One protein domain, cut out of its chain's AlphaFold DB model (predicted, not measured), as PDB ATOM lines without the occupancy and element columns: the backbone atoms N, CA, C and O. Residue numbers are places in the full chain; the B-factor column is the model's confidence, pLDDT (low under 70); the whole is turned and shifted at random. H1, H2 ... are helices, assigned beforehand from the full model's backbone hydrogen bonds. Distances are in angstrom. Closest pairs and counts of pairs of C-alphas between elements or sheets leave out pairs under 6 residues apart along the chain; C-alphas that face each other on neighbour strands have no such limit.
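This is residues 2 to 27, 34 to 67 and 74 to 148 of the 390 residues of the protein "M48 family metalloprotease" of Gammaproteobacteria bacterium (UniProt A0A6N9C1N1). Four long helices follow one another in a loose, staggered row, H1, H2, H3 and H4, each running against the one before it. H1, H2 and H3 form an up-and-down bundle; H4 folds back on the first half of H3, and its own beginning splays away. The printed part has 135 residues with four named helices and no named strand, and its class is all helix. It is loose, with a radius of gyration of the C-alphas of 18.1 A, and spans 59 by 39 by 24 A, only just elongated.

H1, residues 2 to 23, begins at C-alpha 2 (-31.942, -11.913, -47.140) and is 31.4 A long. H2, residues 34 to 66, measures 47.7 A. H3, residues 75 to 106, measures 44.2 A. H4, residues 116 to 143, measures 40.2 A and ends at C-alpha 143 (-57.773, -39.403, -48.327).

H3 is the hub, touching the three other helices. H1 touches H2, closest at the C-alphas of Gly 11 and Phe 46, 4.0 A, opposite ways at a shallow tilt of 34 degrees, only just short of steep. H1 touches H3 with residues 18 to 22 alone. H2 touches H3, closest at the C-alphas of Ser 43 and Ala 98, 4.7 A, opposite ways at 28 degrees, a shallow tilt. H3 and H4 form a helical hairpin; H3 touches H4 with residues 75 to 88 alone, closest at the C-alphas of Ala 80 and Pro 131, 3.8 A. H4 is apart from H1 and H2. Every O i to N i+4 pair is within hydrogen-bond range in H1 and H2, against 24 of 28 in H3 and 23 of 24 in H4.

The farthest C-alphas, of Arg 26 and Leu 143, are 59.6 A apart. Residues 28 to 33 and 68 to 73 are not printed, leaving gaps of 17.7 A and 15.5 A between C-alphas. Residues 60 to 67 stand free. Mean pLDDT of the printed part is 73.2; residues 108 to 122 are among those under 70.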
ATOM      1  N   TRP A   2     -31.813 -13.375 -46.972       56.12
ATOM      2  CA  TRP A   2     -31.942 -11.913 -47.140       56.12
ATOM      3  C   TRP A   2     -33.338 -11.332 -46.862       56.12
ATOM      4  O   TRP A   2     -33.452 -10.359 -46.128       56.12
ATOM      5  N   ILE A   3     -34.405 -11.979 -47.343       57.78
ATOM      6  CA  ILE A   3     -35.801 -11.587 -47.048       57.78
ATOM      7  C   ILE A   3     -36.095 -11.652 -45.534       57.78
ATOM      8  O   ILE A   3     -36.881 -10.874 -45.007       57.78
ATOM      9  N   LEU A   4     -35.409 -12.550 -44.826       60.09
ATOM     10  CA  LEU A   4     -35.557 -12.825 -43.395       60.09
ATOM     11  C   LEU A   4     -34.892 -11.734 -42.551       60.09
ATOM     12  O   LEU A   4     -35.522 -11.164 -41.666       60.09
ATOM     13  N   ALA A   5     -33.640 -11.406 -42.884       66.31
ATOM     14  CA  ALA A   5     -32.930 -10.278 -42.297       66.31
ATOM     15  C   ALA A   5     -33.695  -8.976 -42.558       66.31
ATOM     16  O   ALA A   5     -33.867  -8.184 -41.640       66.31
ATOM     17  N   ALA A   6     -34.244  -8.801 -43.764       68.44
ATOM     18  CA  ALA A   6     -35.078  -7.654 -44.104       68.44
ATOM     19  C   ALA A   6     -36.379  -7.598 -43.283       68.44
ATOM     20  O   ALA A   6     -36.711  -6.533 -42.774       68.44
ATOM     21  N   ALA A   7     -37.092  -8.715 -43.094       66.25
ATOM     22  CA  ALA A   7     -38.323  -8.758 -42.295       66.25
ATOM     23  C   ALA A   7     -38.070  -8.495 -40.798       66.25
ATOM     24  O   ALA A   7     -38.826  -7.754 -40.167       66.25
ATOM     25  N   LEU A   8     -36.986  -9.048 -40.241       71.31
ATOM     26  CA  LEU A   8     -36.549  -8.797 -38.862       71.31
ATOM     27  C   LEU A   8     -36.085  -7.353 -38.665       71.31
ATOM     28  O   LEU A   8     -36.522  -6.700 -37.722       71.31
ATOM     29  N   LEU A   9     -35.248  -6.831 -39.566       74.75
ATOM     30  CA  LEU A   9     -34.784  -5.441 -39.528       74.75
ATOM     31  C   LEU A   9     -35.949  -4.463 -39.691       74.75
ATOM     32  O   LEU A   9     -36.024  -3.481 -38.953       74.75
ATOM     33  N   ALA A  10     -36.888  -4.745 -40.599       73.50
ATOM     34  CA  ALA A  10     -38.096  -3.947 -40.763       73.50
ATOM     35  C   ALA A  10     -38.946  -3.980 -39.487       73.50
ATOM     36  O   ALA A  10     -39.310  -2.923 -38.975       73.50
ATOM     37  N   GLY A  11     -39.187  -5.168 -38.923       74.56
ATOM     38  CA  GLY A  11     -39.905  -5.330 -37.658       74.56
ATOM     39  C   GLY A  11     -39.262  -4.524 -36.527       74.56
ATOM     40  O   GLY A  11     -39.915  -3.666 -35.936       74.56
ATOM     41  N   LEU A  12     -37.966  -4.723 -36.276       77.44
ATOM     42  CA  LEU A  12     -37.206  -4.002 -35.247       77.44
ATOM     43  C   LEU A  12     -37.240  -2.481 -35.452       77.44
ATOM     44  O   LEU A  12     -37.401  -1.737 -34.484       77.44
ATOM     45  N   SER A  13     -37.184  -2.014 -36.702       76.75
ATOM     46  CA  SER A  13     -37.309  -0.589 -37.040       76.75
ATOM     47  C   SER A  13     -38.677  -0.017 -36.644       76.75
ATOM     48  O   SER A  13     -38.761   1.095 -36.113       76.75
ATOM     49  N   PHE A  14     -39.758  -0.787 -36.808       80.19
ATOM     50  CA  PHE A  14     -41.077  -0.401 -36.295       80.19
ATOM     51  C   PHE A  14     -41.147  -0.437 -34.764       80.19
ATOM     52  O   PHE A  14     -41.796   0.422 -34.172       80.19
ATOM     53  N   GLY A  15     -40.430  -1.355 -34.108       73.06
ATOM     54  CA  GLY A  15     -40.263  -1.362 -32.650       73.06
ATOM     55  C   GLY A  15     -39.632  -0.064 -32.125       73.06
ATOM     56  O   GLY A  15     -40.151   0.551 -31.191       73.06
ATOM     57  N   VAL A  16     -38.574   0.416 -32.786       76.25
ATOM     58  CA  VAL A  16     -37.942   1.712 -32.479       76.25
ATOM     59  C   VAL A  16     -38.928   2.867 -32.682       76.25
ATOM     60  O   VAL A  16     -39.060   3.732 -31.813       76.25
ATOM     61  N   PHE A  17     -39.684   2.863 -33.784       79.81
ATOM     62  CA  PHE A  17     -40.727   3.862 -34.034       79.81
ATOM     63  C   PHE A  17     -41.801   3.888 -32.931       79.81
ATOM     64  O   PHE A  17     -42.187   4.968 -32.479       79.81
ATOM     65  N   LEU A  18     -42.252   2.728 -32.443       78.88
ATOM     66  CA  LEU A  18     -43.203   2.640 -31.327       78.88
ATOM     67  C   LEU A  18     -42.625   3.221 -30.029       78.88
ATOM     68  O   LEU A  18     -43.333   3.931 -29.309       78.88
ATOM     69  N   GLY A  19     -41.335   2.994 -29.764       70.81
ATOM     70  CA  GLY A  19     -40.617   3.628 -28.655       70.81
ATOM     71  C   GLY A  19     -40.623   5.157 -28.750       70.81
ATOM     72  O   GLY A  19     -40.909   5.841 -27.765       70.81
ATOM     73  N   LEU A  20     -40.415   5.704 -29.950       77.31
ATOM     74  CA  LEU A  20     -40.486   7.149 -30.203       77.31
ATOM     75  C   LEU A  20     -41.907   7.709 -30.038       77.31
ATOM     76  O   LEU A  20     -42.079   8.803 -29.492       77.31
ATOM     77  N   VAL A  21     -42.931   6.972 -30.482       76.75
ATOM     78  CA  VAL A  21     -44.341   7.337 -30.258       76.75
ATOM     79  C   VAL A  21     -44.635   7.423 -28.759       76.75
ATOM     80  O   VAL A  21     -45.201   8.423 -28.312       76.75
ATOM     81  N   ARG A  22     -44.184   6.432 -27.980       77.56
ATOM     82  CA  ARG A  22     -44.361   6.390 -26.522       77.56
ATOM     83  C   ARG A  22     -43.635   7.525 -25.804       77.56
ATOM     84  O   ARG A  22     -44.190   8.105 -24.869       77.56
ATOM     85  N   ALA A  23     -42.408   7.834 -26.222       72.00
ATOM     86  CA  ALA A  23     -41.597   8.900 -25.634       72.00
ATOM     87  C   ALA A  23     -42.206  10.294 -25.865       72.00
ATOM     88  O   ALA A  23     -42.091  11.171 -25.015       72.00
ATOM     89  N   ARG A  24     -42.902  10.493 -26.994       69.38
ATOM     90  CA  ARG A  24     -43.568  11.761 -27.349       69.38
ATOM     91  C   ARG A  24     -44.978  11.924 -26.764       69.38
ATOM     92  O   ARG A  24     -45.586  12.977 -26.969       69.38
ATOM     93  N   GLY A  25     -45.524  10.908 -26.097       64.94
ATOM     94  CA  GLY A  25     -46.832  10.975 -25.444       64.94
ATOM     95  C   GLY A  25     -46.744  11.649 -24.073       64.94
ATOM     96  O   GLY A  25     -46.079  11.131 -23.175       64.94
ATOM     97  N   ARG A  26     -47.433  12.783 -23.891       60.00
ATOM     98  CA  ARG A  26     -47.677  13.365 -22.561       60.00
ATOM     99  C   ARG A  26     -48.742  12.520 -21.852       60.00
ATOM    100  O   ARG A  26     -49.695  12.075 -22.482       60.00
ATOM    101  N   GLY A  27     -48.514  12.189 -20.582       57.56
ATOM    102  CA  GLY A  27     -49.355  11.236 -19.852       57.56
ATOM    103  C   GLY A  27     -50.789  11.740 -19.684       57.56
ATOM    104  O   GLY A  27     -50.981  12.864 -19.243       57.56
ATOM    105  N   ARG A  34     -54.078  10.509 -36.211       76.25
ATOM    106  CA  ARG A  34     -52.974  10.177 -37.125       76.25
ATOM    107  C   ARG A  34     -51.846   9.404 -36.434       76.25
ATOM    108  O   ARG A  34     -51.372   8.414 -36.987       76.25
ATOM    109  N   ARG A  35     -51.441   9.812 -35.224       76.50
ATOM    110  CA  ARG A  35     -50.414   9.106 -34.432       76.50
ATOM    111  C   ARG A  35     -50.915   7.742 -33.979       76.50
ATOM    112  O   ARG A  35     -50.175   6.772 -34.073       76.50
ATOM    113  N   ARG A  36     -52.182   7.653 -33.571       77.25
ATOM    114  CA  ARG A  36     -52.816   6.383 -33.197       77.25
ATOM    115  C   ARG A  36     -52.833   5.391 -34.364       77.25
ATOM    116  O   ARG A  36     -52.438   4.245 -34.188       77.25
ATOM    117  N   ARG A  37     -53.218   5.829 -35.569       77.00
ATOM    118  CA  ARG A  37     -53.181   4.985 -36.780       77.00
ATOM    119  C   ARG A  37     -51.760   4.549 -37.140       77.00
ATOM    120  O   ARG A  37     -51.554   3.384 -37.457       77.00
ATOM    121  N   ALA A  38     -50.789   5.459 -37.059       80.44
ATOM    122  CA  ALA A  38     -49.389   5.131 -37.319       80.44
ATOM    123  C   ALA A  38     -48.847   4.100 -36.315       80.44
ATOM    124  O   ALA A  38     -48.206   3.138 -36.722       80.44
ATOM    125  N   ALA A  39     -49.158   4.258 -35.024       81.00
ATOM    126  CA  ALA A  39     -48.804   3.288 -33.991       81.00
ATOM    127  C   ALA A  39     -49.457   1.925 -34.250       81.00
ATOM    128  O   ALA A  39     -48.789   0.907 -34.166       81.00
ATOM    129  N   GLN A  40     -50.734   1.893 -34.639       79.62
ATOM    130  CA  GLN A  40     -51.435   0.646 -34.949       79.62
ATOM    131  C   GLN A  40     -50.795  -0.105 -36.129       79.62
ATOM    132  O   GLN A  40     -50.588  -1.315 -36.045       79.62
ATOM    133  N   LEU A  41     -50.448   0.607 -37.207       79.44
ATOM    134  CA  LEU A  41     -49.758   0.023 -38.363       79.44
ATOM    135  C   LEU A  41     -48.354  -0.467 -37.997       79.44
ATOM    136  O   LEU A  41     -47.986  -1.580 -38.362       79.44
ATOM    137  N   ALA A  42     -47.592   0.333 -37.249       81.94
ATOM    138  CA  ALA A  42     -46.251  -0.036 -36.810       81.94
ATOM    139  C   ALA A  42     -46.262  -1.252 -35.872       81.94
ATOM    140  O   ALA A  42     -45.443  -2.151 -36.032       81.94
ATOM    141  N   SER A  43     -47.218  -1.331 -34.946       81.38
ATOM    142  CA  SER A  43     -47.420  -2.493 -34.076       81.38
ATOM    143  C   SER A  43     -47.738  -3.764 -34.851       81.38
ATOM    144  O   SER A  43     -47.171  -4.816 -34.562       81.38
ATOM    145  N   PHE A  44     -48.602  -3.671 -35.864       81.31
ATOM    146  CA  PHE A  44     -48.899  -4.811 -36.724       81.31
ATOM    147  C   PHE A  44     -47.676  -5.238 -37.546       81.31
ATOM    148  O   PHE A  44     -47.370  -6.425 -37.615       81.31
ATOM    149  N   ALA A  45     -46.936  -4.283 -38.117       78.88
ATOM    150  CA  ALA A  45     -45.729  -4.561 -38.892       78.88
ATOM    151  C   ALA A  45     -44.602  -5.170 -38.036       78.88
ATOM    152  O   ALA A  45     -43.951  -6.121 -38.467       78.88
ATOM    153  N   PHE A  46     -44.412  -4.678 -36.806       82.50
ATOM    154  CA  PHE A  46     -43.490  -5.257 -35.827       82.50
ATOM    155  C   PHE A  46     -43.844  -6.716 -35.530       82.50
ATOM    156  O   PHE A  46     -43.009  -7.606 -35.694       82.50
ATOM    157  N   ALA A  47     -45.098  -6.972 -35.158       80.62
ATOM    158  CA  ALA A  47     -45.553  -8.312 -34.813       80.62
ATOM    159  C   ALA A  47     -45.506  -9.280 -36.010       80.62
ATOM    160  O   ALA A  47     -45.146 -10.445 -35.850       80.62
ATOM    161  N   MET A  48     -45.786  -8.791 -37.223       79.88
ATOM    162  CA  MET A  48     -45.623  -9.552 -38.463       79.88
ATOM    163  C   MET A  48     -44.166  -9.960 -38.690       79.88
ATOM    164  O   MET A  48     -43.903 -11.127 -38.970       79.88
ATOM    165  N   GLY A  49     -43.215  -9.036 -38.516       76.50
ATOM    166  CA  GLY A  49     -41.786  -9.338 -38.641       76.50
ATOM    167  C   GLY A  49     -41.329 -10.427 -37.665       76.50
ATOM    168  O   GLY A  49     -40.678 -11.388 -38.076       76.50
ATOM    169  N   VAL A  50     -41.739 -10.328 -36.394       79.94
ATOM    170  CA  VAL A  50     -41.448 -11.343 -35.362       79.94
ATOM    171  C   VAL A  50     -42.080 -12.693 -35.715       79.94
ATOM    172  O   VAL A  50     -41.421 -13.729 -35.629       79.94
ATOM    173  N   SER A  51     -43.336 -12.689 -36.163       78.88
ATOM    174  CA  SER A  51     -44.068 -13.911 -36.518       78.88
ATOM    175  C   SER A  51     -43.451 -14.622 -37.724       78.88
ATOM    176  O   SER A  51     -43.272 -15.835 -37.695       78.88
ATOM    177  N   LEU A  52     -43.061 -13.889 -38.770       76.44
ATOM    178  CA  LEU A  52     -42.399 -14.470 -39.943       76.44
ATOM    179  C   LEU A  52     -41.033 -15.073 -39.591       76.44
ATOM    180  O   LEU A  52     -40.699 -16.159 -40.067       76.44
ATOM    181  N   ALA A  53     -40.265 -14.411 -38.722       76.06
ATOM    182  CA  ALA A  53     -38.996 -14.943 -38.236       76.06
ATOM    183  C   ALA A  53     -39.186 -16.245 -37.439       76.06
ATOM    184  O   ALA A  53     -38.473 -17.223 -37.676       76.06
ATOM    185  N   ALA A  54     -40.180 -16.284 -36.546       78.44
ATOM    186  CA  ALA A  54     -40.518 -17.475 -35.771       78.44
ATOM    187  C   ALA A  54     -40.983 -18.635 -36.665       78.44
ATOM    188  O   ALA A  54     -40.492 -19.753 -36.512       78.44
ATOM    189  N   LEU A  55     -41.862 -18.371 -37.643       76.69
ATOM    190  CA  LEU A  55     -42.302 -19.371 -38.622       76.69
ATOM    191  C   LEU A  55     -41.108 -20.000 -39.336       76.69
ATOM    192  O   LEU A  55     -41.023 -21.219 -39.460       76.69
ATOM    193  N   GLN A  56     -40.163 -19.176 -39.784       70.75
ATOM    194  CA  GLN A  56     -39.010 -19.675 -40.514       70.75
ATOM    195  C   GLN A  56     -38.049 -20.480 -39.630       70.75
ATOM    196  O   GLN A  56     -37.521 -21.490 -40.093       70.75
ATOM    197  N   GLY A  57     -37.862 -20.086 -38.366       74.50
ATOM    198  CA  GLY A  57     -37.121 -20.883 -37.385       74.50
ATOM    199  C   GLY A  57     -37.760 -22.256 -37.159       74.50
ATOM    200  O   GLY A  57     -37.069 -23.271 -37.197       74.50
ATOM    201  N   ILE A  58     -39.088 -22.302 -37.031       75.56
ATOM    202  CA  ILE A  58     -39.842 -23.555 -36.895       75.56
ATOM    203  C   ILE A  58     -39.688 -24.424 -38.150       75.56
ATOM    204  O   ILE A  58     -39.349 -25.597 -38.038       75.56
ATOM    205  N   LEU A  59     -39.869 -23.860 -39.348       70.06
ATOM    206  CA  LEU A  59     -39.701 -24.593 -40.608       70.06
ATOM    207  C   LEU A  59     -38.271 -25.123 -40.792       70.06
ATOM    208  O   LEU A  59     -38.088 -26.222 -41.313       70.06
ATOM    209  N   PHE A  60     -37.260 -24.370 -40.353       72.94
ATOM    210  CA  PHE A  60     -35.868 -24.818 -40.361       72.94
ATOM    211  C   PHE A  60     -35.654 -26.020 -39.432       72.94
ATOM    212  O   PHE A  60     -35.080 -27.020 -39.862       72.94
ATOM    213  N   LEU A  61     -36.163 -25.952 -38.197       73.19
ATOM    214  CA  LEU A  61     -36.082 -27.052 -37.232       73.19
ATOM    215  C   LEU A  61     -36.827 -28.299 -37.722       73.19
ATOM    216  O   LEU A  61     -36.295 -29.400 -37.614       73.19
ATOM    217  N   ILE A  62     -38.014 -28.128 -38.318       67.44
ATOM    218  CA  ILE A  62     -38.781 -29.214 -38.951       67.44
ATOM    219  C   ILE A  62     -37.972 -29.837 -40.093       67.44
ATOM    220  O   ILE A  62     -37.854 -31.054 -40.181       67.44
ATOM    221  N   ARG A  63     -37.370 -29.025 -40.969       67.44
ATOM    222  CA  ARG A  63     -36.560 -29.542 -42.080       67.44
ATOM    223  C   ARG A  63     -35.340 -30.321 -41.588       67.44
ATOM    224  O   ARG A  63     -35.002 -31.334 -42.194       67.44
ATOM    225  N   GLN A  64     -34.693 -29.870 -40.512       73.56
ATOM    226  CA  GLN A  64     -33.591 -30.613 -39.901       73.56
ATOM    227  C   GLN A  64     -34.061 -31.914 -39.242       73.56
ATOM    228  O   GLN A  64     -33.421 -32.945 -39.428       73.56
ATOM    229  N   SER A  65     -35.184 -31.903 -38.521       66.44
ATOM    230  CA  SER A  65     -35.681 -33.099 -37.831       66.44
ATOM    231  C   SER A  65     -36.200 -34.170 -38.793       66.44
ATOM    232  O   SER A  65     -35.966 -35.357 -38.570       66.44
ATOM    233  N   HIS A  66     -36.832 -33.776 -39.903       60.72
ATOM    234  CA  HIS A  66     -37.322 -34.705 -40.925       60.72
ATOM    235  C   HIS A  66     -36.211 -35.464 -41.661       60.72
ATOM    236  O   HIS A  66     -36.476 -36.548 -42.171       60.72
ATOM    237  N   GLY A  67     -34.975 -34.955 -41.685       59.00
ATOM    238  CA  GLY A  67     -33.825 -35.687 -42.230       59.00
ATOM    239  C   GLY A  67     -33.423 -36.923 -41.411       59.00
ATOM    240  O   GLY A  67     -32.644 -37.740 -41.893       59.00
ATOM    241  N   PRO A  74     -47.445 -39.311 -40.079       83.94
ATOM    242  CA  PRO A  74     -48.790 -39.532 -40.581       83.94
ATOM    243  C   PRO A  74     -49.530 -38.190 -40.759       83.94
ATOM    244  O   PRO A  74     -49.420 -37.318 -39.884       83.94
ATOM    245  N   PRO A  75     -50.327 -38.021 -41.837       79.06
ATOM    246  CA  PRO A  75     -51.049 -36.784 -42.141       79.06
ATOM    247  C   PRO A  75     -51.805 -36.137 -40.966       79.06
ATOM    248  O   PRO A  75     -51.647 -34.927 -40.786       79.06
ATOM    249  N   PRO A  76     -52.562 -36.868 -40.113       80.81
ATOM    250  CA  PRO A  76     -53.247 -36.250 -38.973       80.81
ATOM    251  C   PRO A  76     -52.283 -35.610 -37.973       80.81
ATOM    252  O   PRO A  76     -52.544 -34.522 -37.465       80.81
ATOM    253  N   LEU A  77     -51.155 -36.264 -37.691       81.62
ATOM    254  CA  LEU A  77     -50.186 -35.772 -36.716       81.62
ATOM    255  C   LEU A  77     -49.449 -34.543 -37.252       81.62
ATOM    256  O   LEU A  77     -49.326 -33.543 -36.543       81.62
ATOM    257  N   PHE A  78     -49.024 -34.588 -38.516       78.31
ATOM    258  CA  PHE A  78     -48.412 -33.434 -39.175       78.31
ATOM    259  C   PHE A  78     -49.390 -32.253 -39.256       78.31
ATOM    260  O   PHE A  78     -49.030 -31.107 -38.981       78.31
ATOM    261  N   GLY A  79     -50.661 -32.539 -39.541       73.06
ATOM    262  CA  GLY A  79     -51.725 -31.546 -39.579       73.06
ATOM    263  C   GLY A  79     -51.956 -30.890 -38.224       73.06
ATOM    264  O   GLY A  79     -52.042 -29.665 -38.146       73.06
ATOM    265  N   ALA A  80     -51.985 -31.678 -37.147       81.50
ATOM    266  CA  ALA A  80     -52.103 -31.161 -35.787       81.50
ATOM    267  C   ALA A  80     -50.956 -30.213 -35.420       81.50
ATOM    268  O   ALA A  80     -51.189 -29.128 -34.883       81.50
ATOM    269  N   GLN A  81     -49.723 -30.602 -35.752       80.12
ATOM    270  CA  GLN A  81     -48.529 -29.790 -35.516       80.12
ATOM    271  C   GLN A  81     -48.583 -28.476 -36.301       80.12
ATOM    272  O   GLN A  81     -48.370 -27.408 -35.728       80.12
ATOM    273  N   LEU A  82     -48.923 -28.536 -37.593       73.69
ATOM    274  CA  LEU A  82     -49.043 -27.351 -38.439       73.69
ATOM    275  C   LEU A  82     -50.146 -26.411 -37.936       73.69
ATOM    276  O   LEU A  82     -49.924 -25.206 -37.833       73.69
ATOM    277  N   GLY A  83     -51.308 -26.957 -37.570       72.75
ATOM    278  CA  GLY A  83     -52.412 -26.197 -36.990       72.75
ATOM    279  C   GLY A  83     -52.005 -25.465 -35.710       72.75
ATOM    280  O   GLY A  83     -52.259 -24.267 -35.584       72.75
ATOM    281  N   LEU A  84     -51.303 -26.148 -34.796       81.69
ATOM    282  CA  LEU A  84     -50.772 -25.537 -33.572       81.69
ATOM    283  C   LEU A  84     -49.814 -24.380 -33.879       81.69
ATOM    284  O   LEU A  84     -49.938 -23.299 -33.306       81.69
ATOM    285  N   VAL A  85     -48.868 -24.606 -34.791       78.62
ATOM    286  CA  VAL A  85     -47.863 -23.611 -35.185       78.62
ATOM    287  C   VAL A  85     -48.530 -22.379 -35.794       78.62
ATOM    288  O   VAL A  85     -48.255 -21.261 -35.359       78.62
ATOM    289  N   LEU A  86     -49.449 -22.568 -36.746       75.62
ATOM    290  CA  LEU A  86     -50.190 -21.472 -37.377       75.62
ATOM    291  C   LEU A  86     -51.002 -20.674 -36.357       75.62
ATOM    292  O   LEU A  86     -51.021 -19.443 -36.411       75.62
ATOM    293  N   TYR A  87     -51.623 -21.359 -35.399       80.31
ATOM    294  CA  TYR A  87     -52.353 -20.707 -34.326       80.31
ATOM    295  C   TYR A  87     -51.451 -19.854 -33.434       80.31
ATOM    296  O   TYR A  87     -51.743 -18.682 -33.211       80.31
ATOM    297  N   LEU A  88     -50.337 -20.408 -32.951       80.81
ATOM    298  CA  LEU A  88     -49.401 -19.681 -32.091       80.81
ATOM    299  C   LEU A  88     -48.790 -18.475 -32.816       80.81
ATOM    300  O   LEU A  88     -48.700 -17.389 -32.244       80.81
ATOM    301  N   LEU A  89     -48.434 -18.635 -34.091       78.38
ATOM    302  CA  LEU A  89     -47.899 -17.547 -34.907       78.38
ATOM    303  C   LEU A  89     -48.944 -16.456 -35.161       78.38
ATOM    304  O   LEU A  89     -48.674 -15.279 -34.949       78.38
ATOM    305  N   GLY A  90     -50.148 -16.833 -35.590       75.31
ATOM    306  CA  GLY A  90     -51.193 -15.878 -35.953       75.31
ATOM    307  C   GLY A  90     -51.849 -15.211 -34.745       75.31
ATOM    308  O   GLY A  90     -52.009 -13.992 -34.704       75.31
ATOM    309  N   ARG A  91     -52.245 -15.990 -33.737       79.88
ATOM    310  CA  ARG A  91     -52.958 -15.463 -32.570       79.88
ATOM    311  C   ARG A  91     -52.008 -14.795 -31.584       79.88
ATOM    312  O   ARG A  91     -52.203 -13.625 -31.266       79.88
ATOM    313  N   VAL A  92     -51.000 -15.531 -31.118       74.06
ATOM    314  CA  VAL A  92     -50.157 -15.096 -29.997       74.06
ATOM    315  C   VAL A  92     -49.062 -14.145 -30.481       74.06
ATOM    316  O   VAL A  92     -48.937 -13.030 -29.977       74.06
ATOM    317  N   LEU A  93     -48.287 -14.544 -31.492       78.38
ATOM    318  CA  LEU A  93     -47.148 -13.743 -31.952       78.38
ATOM    319  C   LEU A  93     -47.537 -12.570 -32.851       78.38
ATOM    320  O   LEU A  93     -46.881 -11.537 -32.780       78.38
ATOM    321  N   LEU A  94     -48.581 -12.683 -33.673       78.69
ATOM    322  CA  LEU A  94     -49.005 -11.582 -34.537       78.69
ATOM    323  C   LEU A  94     -50.033 -10.686 -33.841       78.69
ATOM    324  O   LEU A  94     -49.769  -9.508 -33.607       78.69
ATOM    325  N   LEU A  95     -51.219 -11.209 -33.520       79.31
ATOM    326  CA  LEU A  95     -52.325 -10.366 -33.055       79.31
ATOM    327  C   LEU A  95     -52.130  -9.860 -31.620       79.31
ATOM    328  O   LEU A  95     -52.285  -8.660 -31.378       79.31
ATOM    329  N   ASP A  96     -51.779 -10.739 -30.677       81.69
ATOM    330  CA  ASP A  96     -51.615 -10.344 -29.274       81.69
ATOM    331  C   ASP A  96     -50.382  -9.460 -29.068       81.69
ATOM    332  O   ASP A  96     -50.475  -8.447 -28.373       81.69
ATOM    333  N   LEU A  97     -49.270  -9.748 -29.749       81.81
ATOM    334  CA  LEU A  97     -48.093  -8.877 -29.737       81.81
ATOM    335  C   LEU A  97     -48.366  -7.514 -30.392       81.81
ATOM    336  O   LEU A  97     -47.937  -6.484 -29.865       81.81
ATOM    337  N   ALA A  98     -49.101  -7.467 -31.511       81.06
ATOM    338  CA  ALA A  98     -49.501  -6.202 -32.134       81.06
ATOM    339  C   ALA A  98     -50.386  -5.384 -31.186       81.06
ATOM    340  O   ALA A  98     -50.166  -4.189 -30.997       81.06
ATOM    341  N   ARG A  99     -51.362  -6.027 -30.537       81.06
ATOM    342  CA  ARG A  99     -52.216  -5.375 -29.541       81.06
ATOM    343  C   ARG A  99     -51.385  -4.851 -28.370       81.06
ATOM    344  O   ARG A  99     -51.466  -3.666 -28.055       81.06
ATOM    345  N   TRP A 100     -50.571  -5.702 -27.753       81.00
ATOM    346  CA  TRP A 100     -49.771  -5.341 -26.584       81.00
ATOM    347  C   TRP A 100     -48.798  -4.199 -26.891       81.00
ATOM    348  O   TRP A 100     -48.781  -3.194 -26.181       81.00
ATOM    349  N   SER A 101     -48.064  -4.294 -28.003       81.50
ATOM    350  CA  SER A 101     -47.146  -3.236 -28.439       81.50
ATOM    351  C   SER A 101     -47.873  -1.923 -28.748       81.50
ATOM    352  O   SER A 101     -47.343  -0.855 -28.444       81.50
ATOM    353  N   PHE A 102     -49.099  -1.973 -29.282       82.94
ATOM    354  CA  PHE A 102     -49.925  -0.787 -29.512       82.94
ATOM    355  C   PHE A 102     -50.359  -0.129 -28.197       82.94
ATOM    356  O   PHE A 102     -50.168   1.077 -28.026       82.94
ATOM    357  N   HIS A 103     -50.906  -0.906 -27.253       78.50
ATOM    358  CA  HIS A 103     -51.313  -0.398 -25.936       78.50
ATOM    359  C   HIS A 103     -50.125   0.195 -25.180       78.50
ATOM    360  O   HIS A 103     -50.220   1.301 -24.642       78.50
ATOM    361  N   TRP A 104     -48.982  -0.493 -25.224       81.81
ATOM    362  CA  TRP A 104     -47.731   0.003 -24.672       81.81
ATOM    363  C   TRP A 104     -47.285   1.307 -25.348       81.81
ATOM    364  O   TRP A 104     -46.941   2.264 -24.655       81.81
ATOM    365  N   ALA A 105     -47.340   1.405 -26.677       81.12
ATOM    366  CA  ALA A 105     -46.907   2.607 -27.392       81.12
ATOM    367  C   ALA A 105     -47.799   3.828 -27.113       81.12
ATOM    368  O   ALA A 105     -47.307   4.948 -26.994       81.12
ATOM    369  N   VAL A 106     -49.111   3.613 -26.995       78.69
ATOM    370  CA  VAL A 106     -50.128   4.674 -26.913       78.69
ATOM    371  C   VAL A 106     -50.529   5.024 -25.473       78.69
ATOM    372  O   VAL A 106     -51.180   6.044 -25.270       78.69
ATOM    373  N   ARG A 107     -50.128   4.227 -24.468       73.88
ATOM    374  CA  ARG A 107     -50.599   4.344 -23.068       73.88
ATOM    375  C   ARG A 107     -52.131   4.356 -22.977       73.88
ATOM    376  O   ARG A 107     -52.708   5.105 -22.196       73.88
ATOM    377  N   ALA A 108     -52.786   3.567 -23.830       62.56
ATOM    378  CA  ALA A 108     -54.242   3.533 -23.885       62.56
ATOM    379  C   ALA A 108     -54.810   3.093 -22.518       62.56
ATOM    380  O   ALA A 108     -54.288   2.130 -21.954       62.56
ATOM    381  N   PRO A 109     -55.843   3.774 -21.985       54.09
ATOM    382  CA  PRO A 109     -56.398   3.458 -20.672       54.09
ATOM    383  C   PRO A 109     -56.938   2.021 -20.617       54.09
ATOM    384  O   PRO A 109     -57.469   1.518 -21.609       54.09
ATOM    385  N   GLU A 110     -56.872   1.407 -19.429       52.53
ATOM    386  CA  GLU A 110     -57.258   0.014 -19.095       52.53
ATOM    387  C   GLU A 110     -58.695  -0.383 -19.492       52.53
ATOM    388  O   GLU A 110     -59.065  -1.551 -19.450       52.53
ATOM    389  N   ARG A 111     -59.519   0.561 -19.961       49.41
ATOM    390  CA  ARG A 111     -60.895   0.332 -20.443       49.41
ATOM    391  C   ARG A 111     -60.987  -0.629 -21.643       49.41
ATOM    392  O   ARG A 111     -62.093  -0.986 -22.042       49.41
ATOM    393  N   PHE A 112     -59.856  -1.011 -22.235       49.66
ATOM    394  CA  PHE A 112     -59.752  -1.967 -23.342       49.66
ATOM    395  C   PHE A 112     -59.253  -3.358 -22.929       49.66
ATOM    396  O   PHE A 112     -59.175  -4.240 -23.789       49.66
ATOM    397  N   ASP A 113     -58.954  -3.583 -21.649       50.47
ATOM    398  CA  ASP A 113     -58.547  -4.904 -21.189       50.47
ATOM    399  C   ASP A 113     -59.766  -5.822 -21.107       50.47
ATOM    400  O   ASP A 113     -60.548  -5.823 -20.154       50.47
ATOM    401  N   ARG A 114     -59.910  -6.679 -22.125       55.53
ATOM    402  CA  ARG A 114     -60.537  -7.982 -21.897       55.53
ATOM    403  C   ARG A 114     -59.794  -8.604 -20.722       55.53
ATOM    404  O   ARG A 114     -58.571  -8.710 -20.766       55.53
ATOM    405  N   THR A 115     -60.521  -9.003 -19.678       56.56
ATOM    406  CA  THR A 115     -59.888  -9.673 -18.535       56.56
ATOM    407  C   THR A 115     -59.002 -10.806 -19.050       56.56
ATOM    408  O   THR A 115     -59.403 -11.548 -19.950       56.56
ATOM    409  N   TRP A 116     -57.806 -10.970 -18.483       55.69
ATOM    410  CA  TRP A 116     -56.882 -12.042 -18.876       55.69
ATOM    411  C   TRP A 116     -57.564 -13.422 -18.902       55.69
ATOM    412  O   TRP A 116     -57.184 -14.286 -19.679       55.69
ATOM    413  N   ARG A 117     -58.629 -13.615 -18.107       54.09
ATOM    414  CA  ARG A 117     -59.482 -14.814 -18.097       54.09
ATOM    415  C   ARG A 117     -60.250 -15.030 -19.409       54.09
ATOM    416  O   ARG A 117     -60.361 -16.166 -19.872       54.09
ATOM    417  N   MET A 118     -60.794 -13.972 -20.013       59.19
ATOM    418  CA  MET A 118     -61.466 -14.037 -21.321       59.19
ATOM    419  C   MET A 118     -60.467 -14.352 -22.439       59.19
ATOM    420  O   MET A 118     -60.745 -15.166 -23.316       59.19
ATOM    421  N   GLU A 119     -59.276 -13.764 -22.370       66.56
ATOM    422  CA  GLU A 119     -58.196 -14.060 -23.311       66.56
ATOM    423  C   GLU A 119     -57.680 -15.489 -23.136       66.56
ATOM    424  O   GLU A 119     -57.601 -16.225 -24.111       66.56
ATOM    425  N   ALA A 120     -57.448 -15.940 -21.903       68.38
ATOM    426  CA  ALA A 120     -56.995 -17.295 -21.605       68.38
ATOM    427  C   ALA A 120     -57.986 -18.363 -22.084       68.38
ATOM    428  O   ALA A 120     -57.573 -19.389 -22.614       68.38
ATOM    429  N   THR A 121     -59.292 -18.118 -21.948       67.88
ATOM    430  CA  THR A 121     -60.314 -19.052 -22.446       67.88
ATOM    431  C   THR A 121     -60.342 -19.110 -23.970       67.88
ATOM    432  O   THR A 121     -60.350 -20.209 -24.521       67.88
ATOM    433  N   SER A 122     -60.288 -17.968 -24.665       69.06
ATOM    434  CA  SER A 122     -60.133 -17.955 -26.127       69.06
ATOM    435  C   SER A 122     -58.831 -18.633 -26.559       69.06
ATOM    436  O   SER A 122     -58.825 -19.358 -27.554       69.06
ATOM    437  N   ILE A 123     -57.746 -18.416 -25.808       77.06
ATOM    438  CA  ILE A 123     -56.435 -18.974 -26.115       77.06
ATOM    439  C   ILE A 123     -56.463 -20.498 -25.991       77.06
ATOM    440  O   ILE A 123     -56.056 -21.188 -26.924       77.06
ATOM    441  N   ALA A 124     -56.999 -21.008 -24.881       77.38
ATOM    442  CA  ALA A 124     -57.129 -22.434 -24.601       77.38
ATOM    443  C   ALA A 124     -57.966 -23.159 -25.662       77.38
ATOM    444  O   ALA A 124     -57.571 -24.221 -26.134       77.38
ATOM    445  N   TRP A 125     -59.085 -22.568 -26.094       76.50
ATOM    446  CA  TRP A 125     -59.889 -23.156 -27.165       76.50
ATOM    447  C   TRP A 125     -59.147 -23.196 -28.494       76.50
ATOM    448  O   TRP A 125     -59.203 -24.212 -29.181       76.50
ATOM    449  N   GLY A 126     -58.418 -22.139 -28.850       75.38
ATOM    450  CA  GLY A 126     -57.629 -22.140 -30.077       75.38
ATOM    451  C   GLY A 126     -56.480 -23.157 -30.057       75.38
ATOM    452  O   GLY A 126     -56.234 -23.788 -31.082       75.38
ATOM    453  N   LEU A 127     -55.868 -23.407 -28.889       82.06
ATOM    454  CA  LEU A 127     -54.850 -24.454 -28.705       82.06
ATOM    455  C   LEU A 127     -55.382 -25.870 -28.960       82.06
ATOM    456  O   LEU A 127     -54.591 -26.751 -29.268       82.06
ATOM    457  N   VAL A 128     -56.693 -26.096 -28.846       82.69
ATOM    458  CA  VAL A 128     -57.325 -27.389 -29.157       82.69
ATOM    459  C   VAL A 128     -57.903 -27.391 -30.571       82.69
ATOM    460  O   VAL A 128     -57.661 -28.310 -31.351       82.69
ATOM    461  N   ALA A 129     -58.640 -26.340 -30.932       76.88
ATOM    462  CA  ALA A 129     -59.379 -26.271 -32.186       76.88
ATOM    463  C   ALA A 129     -58.460 -26.272 -33.412       76.88
ATOM    464  O   ALA A 129     -58.753 -26.964 -34.383       76.88
ATOM    465  N   TRP A 130     -57.348 -25.531 -33.380       78.56
ATOM    466  CA  TRP A 130     -56.457 -25.421 -34.535       78.56
ATOM    467  C   TRP A 130     -55.665 -26.697 -34.832       78.56
ATOM    468  O   TRP A 130     -55.607 -27.072 -36.004       78.56
ATOM    469  N   PRO A 131     -55.111 -27.415 -33.837       83.75
ATOM    470  CA  PRO A 131     -54.532 -28.732 -34.086       83.75
ATOM    471  C   PRO A 131     -55.559 -29.737 -34.607       83.75
ATOM    472  O   PRO A 131     -55.301 -30.412 -35.598       83.75
ATOM    473  N   CYS A 132     -56.755 -29.806 -34.010       81.06
ATOM    474  CA  CYS A 132     -57.811 -30.689 -34.513       81.06
ATOM    475  C   CYS A 132     -58.182 -30.352 -35.964       81.06
ATOM    476  O   CYS A 132     -58.271 -31.246 -36.804       81.06
ATOM    477  N   LEU A 133     -58.339 -29.064 -36.273       75.06
ATOM    478  CA  LEU A 133     -58.631 -28.586 -37.619       75.06
ATOM    479  C   LEU A 133     -57.514 -28.953 -38.598       75.06
ATOM    480  O   LEU A 133     -57.809 -29.474 -39.669       75.06
ATOM    481  N   GLY A 134     -56.252 -28.730 -38.234       74.12
ATOM    482  CA  GLY A 134     -55.102 -29.090 -39.059       74.12
ATOM    483  C   GLY A 134     -54.992 -30.600 -39.292       74.12
ATOM    484  O   GLY A 134     -54.736 -31.028 -40.417       74.12
ATOM    485  N   ALA A 135     -55.259 -31.416 -38.267       81.75
ATOM    486  CA  ALA A 135     -55.279 -32.874 -38.372       81.75
ATOM    487  C   ALA A 135     -56.353 -33.354 -39.351       81.75
ATOM    488  O   ALA A 135     -56.041 -34.058 -40.308       81.75
ATOM    489  N   ILE A 136     -57.600 -32.909 -39.158       77.19
ATOM    490  CA  ILE A 136     -58.730 -33.215 -40.049       77.19
ATOM    491  C   ILE A 136     -58.405 -32.771 -41.476       77.19
ATOM    492  O   ILE A 136     -58.634 -33.509 -42.431       77.19
ATOM    493  N   THR A 137     -57.822 -31.581 -41.605       71.19
ATOM    494  CA  THR A 137     -57.445 -30.973 -42.877       71.19
ATOM    495  C   THR A 137     -56.506 -31.855 -43.687       71.19
ATOM    496  O   THR A 137     -56.814 -32.207 -44.825       71.19
ATOM    497  N   LEU A 138     -55.367 -32.237 -43.108       73.00
ATOM    498  CA  LEU A 138     -54.382 -33.036 -43.830       73.00
ATOM    499  C   LEU A 138     -54.817 -34.495 -43.982       73.00
ATOM    500  O   LEU A 138     -54.499 -35.105 -44.998       73.00
ATOM    501  N   SER A 139     -55.590 -35.041 -43.040       77.31
ATOM    502  CA  SER A 139     -56.203 -36.366 -43.185       77.31
ATOM    503  C   SER A 139     -57.167 -36.433 -44.365       77.31
ATOM    504  O   SER A 139     -57.054 -37.340 -45.183       77.31
ATOM    505  N   LEU A 140     -58.093 -35.478 -44.485       69.44
ATOM    506  CA  LEU A 140     -59.023 -35.428 -45.615       69.44
ATOM    507  C   LEU A 140     -58.288 -35.134 -46.921       69.44
ATOM    508  O   LEU A 140     -58.559 -35.777 -47.929       69.44
ATOM    509  N   GLY A 141     -57.322 -34.215 -46.888       68.31
ATOM    510  CA  GLY A 141     -56.493 -33.914 -48.048       68.31
ATOM    511  C   GLY A 141     -55.751 -35.134 -48.588       68.31
ATOM    512  O   GLY A 141     -55.714 -35.335 -49.796       68.31
ATOM    513  N   TYR A 142     -55.227 -35.968 -47.689       72.00
ATOM    514  CA  TYR A 142     -54.583 -37.232 -48.034       72.00
ATOM    515  C   TYR A 142     -55.578 -38.282 -48.558       72.00
ATOM    516  O   TYR A 142     -55.292 -38.949 -49.544       72.00
ATOM    517  N   LEU A 143     -56.755 -38.416 -47.933       69.69
ATOM    518  CA  LEU A 143     -57.773 -39.403 -48.327       69.69
ATOM    519  C   LEU A 143     -58.367 -39.149 -49.718       69.69
ATOM    520  O   LEU A 143     -58.684 -40.099 -50.426       69.69
ATOM    521  N   TYR A 144     -58.541 -37.881 -50.092       66.69
ATOM    522  CA  TYR A 144     -59.189 -37.484 -51.348       66.69
ATOM    523  C   TYR A 144     -58.203 -36.991 -52.413       66.69
ATOM    524  O   TYR A 144     -58.633 -36.394 -53.401       66.69
ATOM    525  N   ASP A 145     -56.898 -37.169 -52.177       66.25
ATOM    526  CA  ASP A 145     -55.798 -36.645 -53.004       66.25
ATOM    527  C   ASP A 145     -55.965 -35.152 -53.368       66.25
ATOM    528  O   ASP A 145     -55.536 -34.645 -54.403       66.25
ATOM    529  N   THR A 146     -56.672 -34.422 -52.506       63.09
ATOM    530  CA  THR A 146     -57.058 -33.030 -52.716       63.09
ATOM    531  C   THR A 146     -57.131 -32.318 -51.376       63.09
ATOM    532  O   THR A 146     -58.122 -32.371 -50.651       63.09
ATOM    533  N   LEU A 147     -56.084 -31.554 -51.062       54.22
ATOM    534  CA  LEU A 147     -56.024 -30.727 -49.852       54.22
ATOM    535  C   LEU A 147     -57.122 -29.640 -49.789       54.22
ATOM    536  O   LEU A 147     -57.298 -29.003 -48.755       54.22
ATOM    537  N   SER A 148     -57.835 -29.391 -50.892       56.16
ATOM    538  CA  SER A 148     -58.568 -28.142 -51.128       56.16
ATOM    539  C   SER A 148     -60.085 -28.224 -50.927       56.16
ATOM    540  O   SER A 148     -60.688 -27.207 -50.593       56.16
TER     541      SER A 148